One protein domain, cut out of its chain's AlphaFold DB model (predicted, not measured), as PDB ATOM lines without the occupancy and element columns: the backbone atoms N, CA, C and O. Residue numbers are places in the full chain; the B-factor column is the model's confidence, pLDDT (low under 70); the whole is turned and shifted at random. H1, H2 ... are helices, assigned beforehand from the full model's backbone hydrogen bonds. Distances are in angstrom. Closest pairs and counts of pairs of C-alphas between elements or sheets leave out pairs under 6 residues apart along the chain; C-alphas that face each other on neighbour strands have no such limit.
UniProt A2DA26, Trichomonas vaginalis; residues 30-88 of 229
ATOM      1  N   PRO A  30      10.746  40.032  47.512       39.91
ATOM      2  CA  PRO A  30      11.009  40.640  46.216       39.91
ATOM      3  C   PRO A  30      12.401  40.194  45.753       39.91
ATOM      4  O   PRO A  30      13.408  40.490  46.396       39.91
ATOM      5  N   LYS A  31      12.474  39.422  44.666       49.25
ATOM      6  CA  LYS A  31      13.754  39.138  44.009       49.25
ATOM      7  C   LYS A  31      14.074  40.289  43.066       49.25
ATOM      8  O   LYS A  31      13.244  40.647  42.236       49.25
ATOM      9  N   TYR A  32      15.292  40.813  43.175       47.50
ATOM     10  CA  TYR A  32      15.858  41.746  42.210       47.50
ATOM     11  C   TYR A  32      15.696  41.199  40.790       47.50
ATOM     12  O   TYR A  32      16.067  40.062  40.484       47.50
ATOM     13  N   PHE A  33      15.086  42.028  39.952       47.59
ATOM     14  CA  PHE A  33      14.746  41.743  38.572       47.59
ATOM     15  C   PHE A  33      16.025  41.460  37.775       47.59
ATOM     16  O   PHE A  33      16.847  42.350  37.564       47.59
ATOM     17  N   CYS A  34      16.213  40.222  37.323       47.16
ATOM     18  CA  CYS A  34      17.230  39.946  36.317       47.16
ATOM     19  C   CYS A  34      16.627  40.270  34.950       47.16
ATOM     20  O   CYS A  34      15.820  39.501  34.429       47.16
ATOM     21  N   LEU A  35      17.065  41.382  34.349       51.19
ATOM     22  CA  LEU A  35      16.911  41.735  32.926       51.19
ATOM     23  C   LEU A  35      17.654  40.745  32.003       51.19
ATOM     24  O   LEU A  35      18.268  41.119  31.009       51.19
ATOM     25  N   ALA A  36      17.648  39.453  32.329       52.06
ATOM     26  CA  ALA A  36      18.253  38.444  31.488       52.06
ATOM     27  C   ALA A  36      17.426  38.349  30.196       52.06
ATOM     28  O   ALA A  36      16.238  38.017  30.229       52.06
ATOM     29  N   GLY A  37      18.057  38.620  29.048       54.59
ATOM     30  CA  GLY A  37      17.424  38.728  27.722       54.59
ATOM     31  C   GLY A  37      16.689  37.482  27.203       54.59
ATOM     32  O   GLY A  37      16.190  37.481  26.082       54.59
ATOM     33  N   LYS A  38      16.584  36.416  28.004       64.69
ATOM     34  CA  LYS A  38      15.776  35.226  27.707       64.69
ATOM     35  C   LYS A  38      14.323  35.343  28.171       64.69
ATOM     36  O   LYS A  38      13.537  34.440  27.891       64.69
ATOM     37  N   SER A  39      13.943  36.418  28.865       74.50
ATOM     38  CA  SER A  39      12.559  36.580  29.306       74.50
ATOM     39  C   SER A  39      11.625  36.777  28.103       74.50
ATOM     40  O   SER A  39      11.898  37.550  27.180       74.50
ATOM     41  N   LEU A  40      10.502  36.053  28.113       75.88
ATOM     42  CA  LEU A  40       9.456  36.128  27.086       75.88
ATOM     43  C   LEU A  40       8.905  37.560  26.949       75.88
ATOM     44  O   LEU A  40       8.477  37.977  25.877       75.88
ATOM     45  N   TYR A  41       9.013  38.333  28.032       77.94
ATOM     46  CA  TYR A  41       8.669  39.744  28.093       77.94
ATOM     47  C   TYR A  41       9.635  40.607  27.274       77.94
ATOM     48  O   TYR A  41       9.189  41.348  26.406       77.94
ATOM     49  N   VAL A  42      10.955  40.471  27.456       82.00
ATOM     50  CA  VAL A  42      11.936  41.222  26.644       82.00
ATOM     51  C   VAL A  42      11.727  40.925  25.157       82.00
ATOM     52  O   VAL A  42      11.727  41.846  24.342       82.00
ATOM     53  N   LYS A  43      11.429  39.665  24.812       86.00
ATOM     54  CA  LYS A  43      11.072  39.281  23.440       86.00
ATOM     55  C   LYS A  43       9.809  39.993  22.947       86.00
ATOM     56  O   LYS A  43       9.839  40.565  21.859       86.00
ATOM     57  N   PHE A  44       8.744  40.032  23.747       88.44
ATOM     58  CA  PHE A  44       7.505  40.734  23.398       88.44
ATOM     59  C   PHE A  44       7.729  42.234  23.149       88.44
ATOM     60  O   PHE A  44       7.327  42.739  22.103       88.44
ATOM     61  N   TRP A  45       8.437  42.936  24.040       86.00
ATOM     62  CA  TRP A  45       8.693  44.378  23.889       86.00
ATOM     63  C   TRP A  45       9.705  44.699  22.787       86.00
ATOM     64  O   TRP A  45       9.635  45.762  22.175       86.00
ATOM     65  N   SER A  46      10.605  43.762  22.475       86.81
ATOM     66  CA  SER A  46      11.507  43.886  21.326       86.81
ATOM     67  C   SER A  46      10.818  43.643  19.976       86.81
ATOM     68  O   SER A  46      11.335  44.098  18.952       86.81
ATOM     69  N   SER A  47       9.661  42.968  19.967       95.25
ATOM     70  CA  SER A  47       8.909  42.640  18.752       95.25
ATOM     71  C   SER A  47       8.301  43.878  18.083       95.25
ATOM     72  O   SER A  47       8.045  44.896  18.729       95.25
ATOM     73  N   CYS A  48       8.018  43.777  16.778       95.44
ATOM     74  CA  CYS A  48       7.360  44.846  16.019       95.44
ATOM     75  C   CYS A  48       6.009  45.242  16.649       95.44
ATOM     76  O   CYS A  48       5.736  46.424  16.852       95.44
ATOM     77  N   PHE A  49       5.218  44.248  17.067       94.88
ATOM     78  CA  PHE A  49       3.941  44.472  17.741       94.88
ATOM     79  C   PHE A  49       4.105  45.231  19.065       94.88
ATOM     80  O   PHE A  49       3.381  46.192  19.317       94.88
ATOM     81  N   GLY A  50       5.096  44.857  19.881       93.81
ATOM     82  CA  GLY A  50       5.377  45.523  21.155       93.81
ATOM     83  C   GLY A  50       5.727  47.004  20.986       93.81
ATOM     84  O   GLY A  50       5.253  47.839  21.755       93.81
ATOM     85  N   ARG A  51       6.486  47.352  19.939       94.06
ATOM     86  CA  ARG A  51       6.829  48.751  19.624       94.06
ATOM     87  C   ARG A  51       5.613  49.571  19.201       94.06
ATOM     88  O   ARG A  51       5.454  50.695  19.672       94.06
ATOM     89  N   VAL A  52       4.749  49.012  18.352       96.00
ATOM     90  CA  VAL A  52       3.506  49.677  17.924       96.00
ATOM     91  C   VAL A  52       2.566  49.872  19.114       96.00
ATOM     92  O   VAL A  52       2.049  50.967  19.323       96.00
ATOM     93  N   PHE A  53       2.408  48.847  19.952       93.56
ATOM     94  CA  PHE A  53       1.593  48.921  21.161       93.56
ATOM     95  C   PHE A  53       2.102  49.990  22.141       93.56
ATOM     96  O   PHE A  53       1.317  50.779  22.667       93.56
ATOM     97  N   LEU A  54       3.424  50.091  22.322       89.38
ATOM     98  CA  LEU A  54       4.065  51.167  23.082       89.38
ATOM     99  C   LEU A  54       3.746  52.556  22.549       89.38
ATOM    100  O   LEU A  54       3.465  53.464  23.328       89.38
ATOM    101  N   ALA A  55       3.836  52.727  21.231       93.75
ATOM    102  CA  ALA A  55       3.558  53.999  20.587       93.75
ATOM    103  C   ALA A  55       2.100  54.414  20.828       93.75
ATOM    104  O   ALA A  55       1.857  55.546  21.234       93.75
ATOM    105  N   ILE A  56       1.154  53.478  20.704       95.25
ATOM    106  CA  ILE A  56      -0.266  53.719  20.997       95.25
ATOM    107  C   ILE A  56      -0.464  54.118  22.466       95.25
ATOM    108  O   ILE A  56      -1.105  55.129  22.747       95.25
ATOM    109  N   LEU A  57       0.127  53.383  23.415       93.69
ATOM    110  CA  LEU A  57       0.038  53.714  24.842       93.69
ATOM    111  C   LEU A  57       0.622  55.095  25.167       93.69
ATOM    112  O   LEU A  57       0.081  55.806  26.015       93.69
ATOM    113  N   LYS A  58       1.708  55.487  24.488       92.50
ATOM    114  CA  LYS A  58       2.292  56.830  24.595       92.50
ATOM    115  C   LYS A  58       1.366  57.897  24.019       92.50
ATOM    116  O   LYS A  58       1.171  58.912  24.675       92.50
ATOM    117  N   CYS A  59       0.747  57.653  22.864       94.75
ATOM    118  CA  CYS A  59      -0.218  58.575  22.264       94.75
ATOM    119  C   CYS A  59      -1.448  58.815  23.155       94.75
ATOM    120  O   CYS A  59      -1.967  59.924  23.177       94.75
ATOM    121  N   ILE A  60      -1.891  57.807  23.914       95.69
ATOM    122  CA  ILE A  60      -3.042  57.922  24.830       95.69
ATOM    123  C   ILE A  60      -2.629  58.527  26.194       95.69
ATOM    124  O   ILE A  60      -3.478  58.887  27.002       95.69
ATOM    125  N   GLY A  61      -1.329  58.659  26.482       93.88
ATOM    126  CA  GLY A  61      -0.832  59.112  27.789       93.88
ATOM    127  C   GLY A  61      -0.868  58.036  28.884       93.88
ATOM    128  O   GLY A  61      -0.603  58.321  30.050       93.88
ATOM    129  N   LEU A  62      -1.140  56.776  28.526       93.56
ATOM    130  CA  LEU A  62      -1.158  55.640  29.458       93.56
ATOM    131  C   LEU A  62       0.228  55.048  29.723       93.56
ATOM    132  O   LEU A  62       0.359  54.178  30.583       93.56
ATOM    133  N   ALA A  63       1.267  55.511  29.025       88.56
ATOM    134  CA  ALA A  63       2.629  55.011  29.200       88.56
ATOM    135  C   ALA A  63       3.098  55.065  30.667       88.56
ATOM    136  O   ALA A  63       3.644  54.081  31.156       88.56
ATOM    137  N   ILE A  64       2.776  56.142  31.397       84.88
ATOM    138  CA  ILE A  64       3.120  56.299  32.823       84.88
ATOM    139  C   ILE A  64       2.413  55.246  33.690       84.88
ATOM    140  O   ILE A  64       2.992  54.694  34.624       84.88
ATOM    141  N   ILE A  65       1.147  54.939  33.392       89.00
ATOM    142  CA  ILE A  65       0.376  53.941  34.146       89.00
ATOM    143  C   ILE A  65       0.917  52.538  33.868       89.00
ATOM    144  O   ILE A  65       1.050  51.741  34.794       89.00
ATOM    145  N   VAL A  66       1.274  52.245  32.615       85.19
ATOM    146  CA  VAL A  66       1.861  50.956  32.240       85.19
ATOM    147  C   VAL A  66       3.250  50.781  32.847       85.19
ATOM    148  O   VAL A  66       3.534  49.698  33.346       85.19
ATOM    149  N   GLU A  67       4.080  51.825  32.900       83.06
ATOM    150  CA  GLU A  67       5.365  51.793  33.610       83.06
ATOM    151  C   GLU A  67       5.181  51.534  35.112       83.06
ATOM    152  O   GLU A  67       5.861  50.675  35.671       83.06
ATOM    153  N   ASN A  68       4.210  52.183  35.763       84.12
ATOM    154  CA  ASN A  68       3.924  51.958  37.183       84.12
ATOM    155  C   ASN A  68       3.362  50.558  37.463       84.12
ATOM    156  O   ASN A  68       3.829  49.875  38.376       84.12
ATOM    157  N   LEU A  69       2.396  50.090  36.665       83.81
ATOM    158  CA  LEU A  69       1.899  48.712  36.736       83.81
ATOM    159  C   LEU A  69       3.031  47.722  36.499       83.81
ATOM    160  O   LEU A  69       3.096  46.698  37.172       83.81
ATOM    161  N   PHE A  70       3.939  48.033  35.579       77.31
ATOM    162  CA  PHE A  70       5.090  47.199  35.300       77.31
ATOM    163  C   PHE A  70       6.060  47.151  36.480       77.31
ATOM    164  O   PHE A  70       6.445  46.057  36.878       77.31
ATOM    165  N   ILE A  71       6.385  48.283  37.110       78.31
ATOM    166  CA  ILE A  71       7.188  48.317  38.341       78.31
ATOM    167  C   ILE A  71       6.514  47.477  39.430       78.31
ATOM    168  O   ILE A  71       7.169  46.663  40.079       78.31
ATOM    169  N   ILE A  72       5.195  47.586  39.588       78.19
ATOM    170  CA  ILE A  72       4.445  46.781  40.555       78.19
ATOM    171  C   ILE A  72       4.553  45.293  40.198       78.19
ATOM    172  O   ILE A  72       5.062  44.518  41.003       78.19
ATOM    173  N   PHE A  73       4.165  44.879  38.991       70.81
ATOM    174  CA  PHE A  73       4.197  43.475  38.565       70.81
ATOM    175  C   PHE A  73       5.602  42.872  38.553       70.81
ATOM    176  O   PHE A  73       5.760  41.703  38.901       70.81
ATOM    177  N   SER A  74       6.624  43.659  38.217       64.06
ATOM    178  CA  SER A  74       8.025  43.226  38.221       64.06
ATOM    179  C   SER A  74       8.505  42.809  39.615       64.06
ATOM    180  O   SER A  74       9.347  41.923  39.738       64.06
ATOM    181  N   ASN A  75       7.900  43.364  40.668       64.50
ATOM    182  CA  ASN A  75       8.172  42.993  42.054       64.50
ATOM    183  C   ASN A  75       7.359  41.775  42.536       64.50
ATOM    184  O   ASN A  75       7.649  41.224  43.602       64.50
ATOM    185  N   TYR A  76       6.354  41.322  41.778       56.09
ATOM    186  CA  TYR A  76       5.463  40.234  42.179       56.09
ATOM    187  C   TYR A  76       5.822  38.917  41.485       56.09
ATOM    188  O   TYR A  76       5.186  38.498  40.522       56.09
ATOM    189  N   GLN A  77       6.775  38.178  42.056       59.47
ATOM    190  CA  GLN A  77       6.919  36.748  41.777       59.47
ATOM    191  C   GLN A  77       6.775  35.950  43.076       59.47
ATOM    192  O   GLN A  77       7.552  36.104  44.018       59.47
ATOM    193  N   LYS A  78       5.748  35.092  43.152       52.72
ATOM    194  CA  LYS A  78       5.564  34.160  44.275       52.72
ATOM    195  C   LYS A  78       6.638  33.076  44.195       52.72
ATOM    196  O   LYS A  78       6.480  32.106  43.462       52.72
ATOM    197  N   VAL A  79       7.715  33.225  44.957       53.88
ATOM    198  CA  VAL A  79       8.707  32.158  45.118       53.88
ATOM    199  C   VAL A  79       8.345  31.341  46.354       53.88
ATOM    200  O   VAL A  79       8.387  31.838  47.477       53.88
ATOM    201  N   ILE A  80       7.980  30.074  46.154       51.88
ATOM    202  CA  ILE A  80       7.773  29.123  47.252       51.88
ATOM    203  C   ILE A  80       9.150  28.608  47.670       51.88
ATOM    204  O   ILE A  80       9.679  27.667  47.082       51.88
ATOM    205  N   ILE A  81       9.761  29.241  48.670       53.00
ATOM    206  CA  ILE A  81      11.033  28.773  49.227       53.00
ATOM    207  C   ILE A  81      10.725  27.754  50.326       53.00
ATOM    208  O   ILE A  81      10.261  28.106  51.409       53.00
ATOM    209  N   LYS A  82      10.994  26.470  50.064       49.09
ATOM    210  CA  LYS A  82      10.959  25.427  51.096       49.09
ATOM    211  C   LYS A  82      12.238  25.531  51.929       49.09
ATOM    212  O   LYS A  82      13.289  25.073  51.495       49.09
ATOM    213  N   ARG A  83      12.171  26.146  53.111       46.94
ATOM    214  CA  ARG A  83      13.311  26.212  54.039       46.94
ATOM    215  C   ARG A  83      13.167  25.151  55.131       46.94
ATOM    216  O   ARG A  83      12.135  25.093  55.792       46.94
ATOM    217  N   LYS A  84      14.206  24.336  55.343       47.94
ATOM    218  CA  LYS A  84      14.343  23.514  56.553       47.94
ATOM    219  C   LYS A  84      14.792  24.449  57.679       47.94
ATOM    220  O   LYS A  84      15.931  24.901  57.674       47.94
ATOM    221  N   VAL A  85      13.893  24.817  58.591       50.19
ATOM    222  CA  VAL A  85      14.258  25.606  59.779       50.19
ATOM    223  C   VAL A  85      14.470  24.636  60.928       50.19
ATOM    224  O   VAL A  85      13.535  23.951  61.340       50.19
ATOM    225  N   SER A  86      15.694  24.565  61.441       46.22
ATOM    226  CA  SER A  86      15.969  23.849  62.676       46.22
ATOM    227  C   SER A  86      15.438  24.652  63.855       46.22
ATOM    228  O   SER A  86      15.900  25.763  64.108       46.22
ATOM    229  N   ASN A  87      14.469  24.099  64.581       45.91
ATOM    230  CA  ASN A  87      13.931  24.714  65.787       45.91
ATOM    231  C   ASN A  87      14.944  24.580  66.937       45.91
ATOM    232  O   ASN A  87      14.819  23.719  67.803       45.91
ATOM    233  N   SER A  88      15.990  25.406  66.937       48.03
ATOM    234  CA  SER A  88      16.798  25.581  68.135       48.03
ATOM    235  C   SER A  88      16.036  26.538  69.054       48.03
ATOM    236  O   SER A  88      15.894  27.711  68.721       48.03
TER     237      SER A  88
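What this domain is: This is residues 30 to 88 of the 229 residues of a protein of Trichomonas vaginalis (UniProt A2DA26). Three helices make three sides of an open U, with H2 as its base and H1 and H3 as its two arms, and a long tail with no named element runs on from the end of H3. The middle of the U is empty, and residues 30 to 39 run across its open side to H1; residues 80 to 88 of the tail stick out and make much of the length. The printed part has 59 residues with three named helices, in the order H1, H2, H3, and no named strand; its class is all helix. It is extended, with a radius of gyration of the C-alphas of 16.9 A and spans of 59 by 23 by 13 A.

Where its parts are: H2, residues 48 to 59, is 16.9 A long from first to last C-alpha, beginning at C-alpha 48 (7.360, 44.846, 16.019). H3, residues 63 to 74, is 15.8 A long and ends at C-alpha 74 (8.025, 43.226, 38.221). H1, residues 40 to 46, is 9.9 A long and begins at C-alpha 40 (9.456, 36.128, 27.086).

How they stand to each other: H2 and H3 are close but not clearly touching; their closest C-alphas, those of Leu 57 and Ala 63, are 5.2 A apart. They run opposite ways at a steep tilt of 57 degrees. H1 and H2 are close but not clearly touching, with Phe 44 and Gly 50 closest, their C-alphas 5.7 A apart. They run the same way at a steep tilt of 69 degrees, only just short of about perpendicular. H1 and H3 are apart. In H1, H2 and H3, every O i to N i+4 pair is within hydrogen-bond range.

The domain as a whole: The two C-alphas farthest apart, those of Cys 59 and Ser 88, are 59.0 A apart. The printed part has no cut, and both links between helices are tight. Mean pLDDT of the printed part is 73.1; residues 30 to 38 and 74 to 88 are under 70.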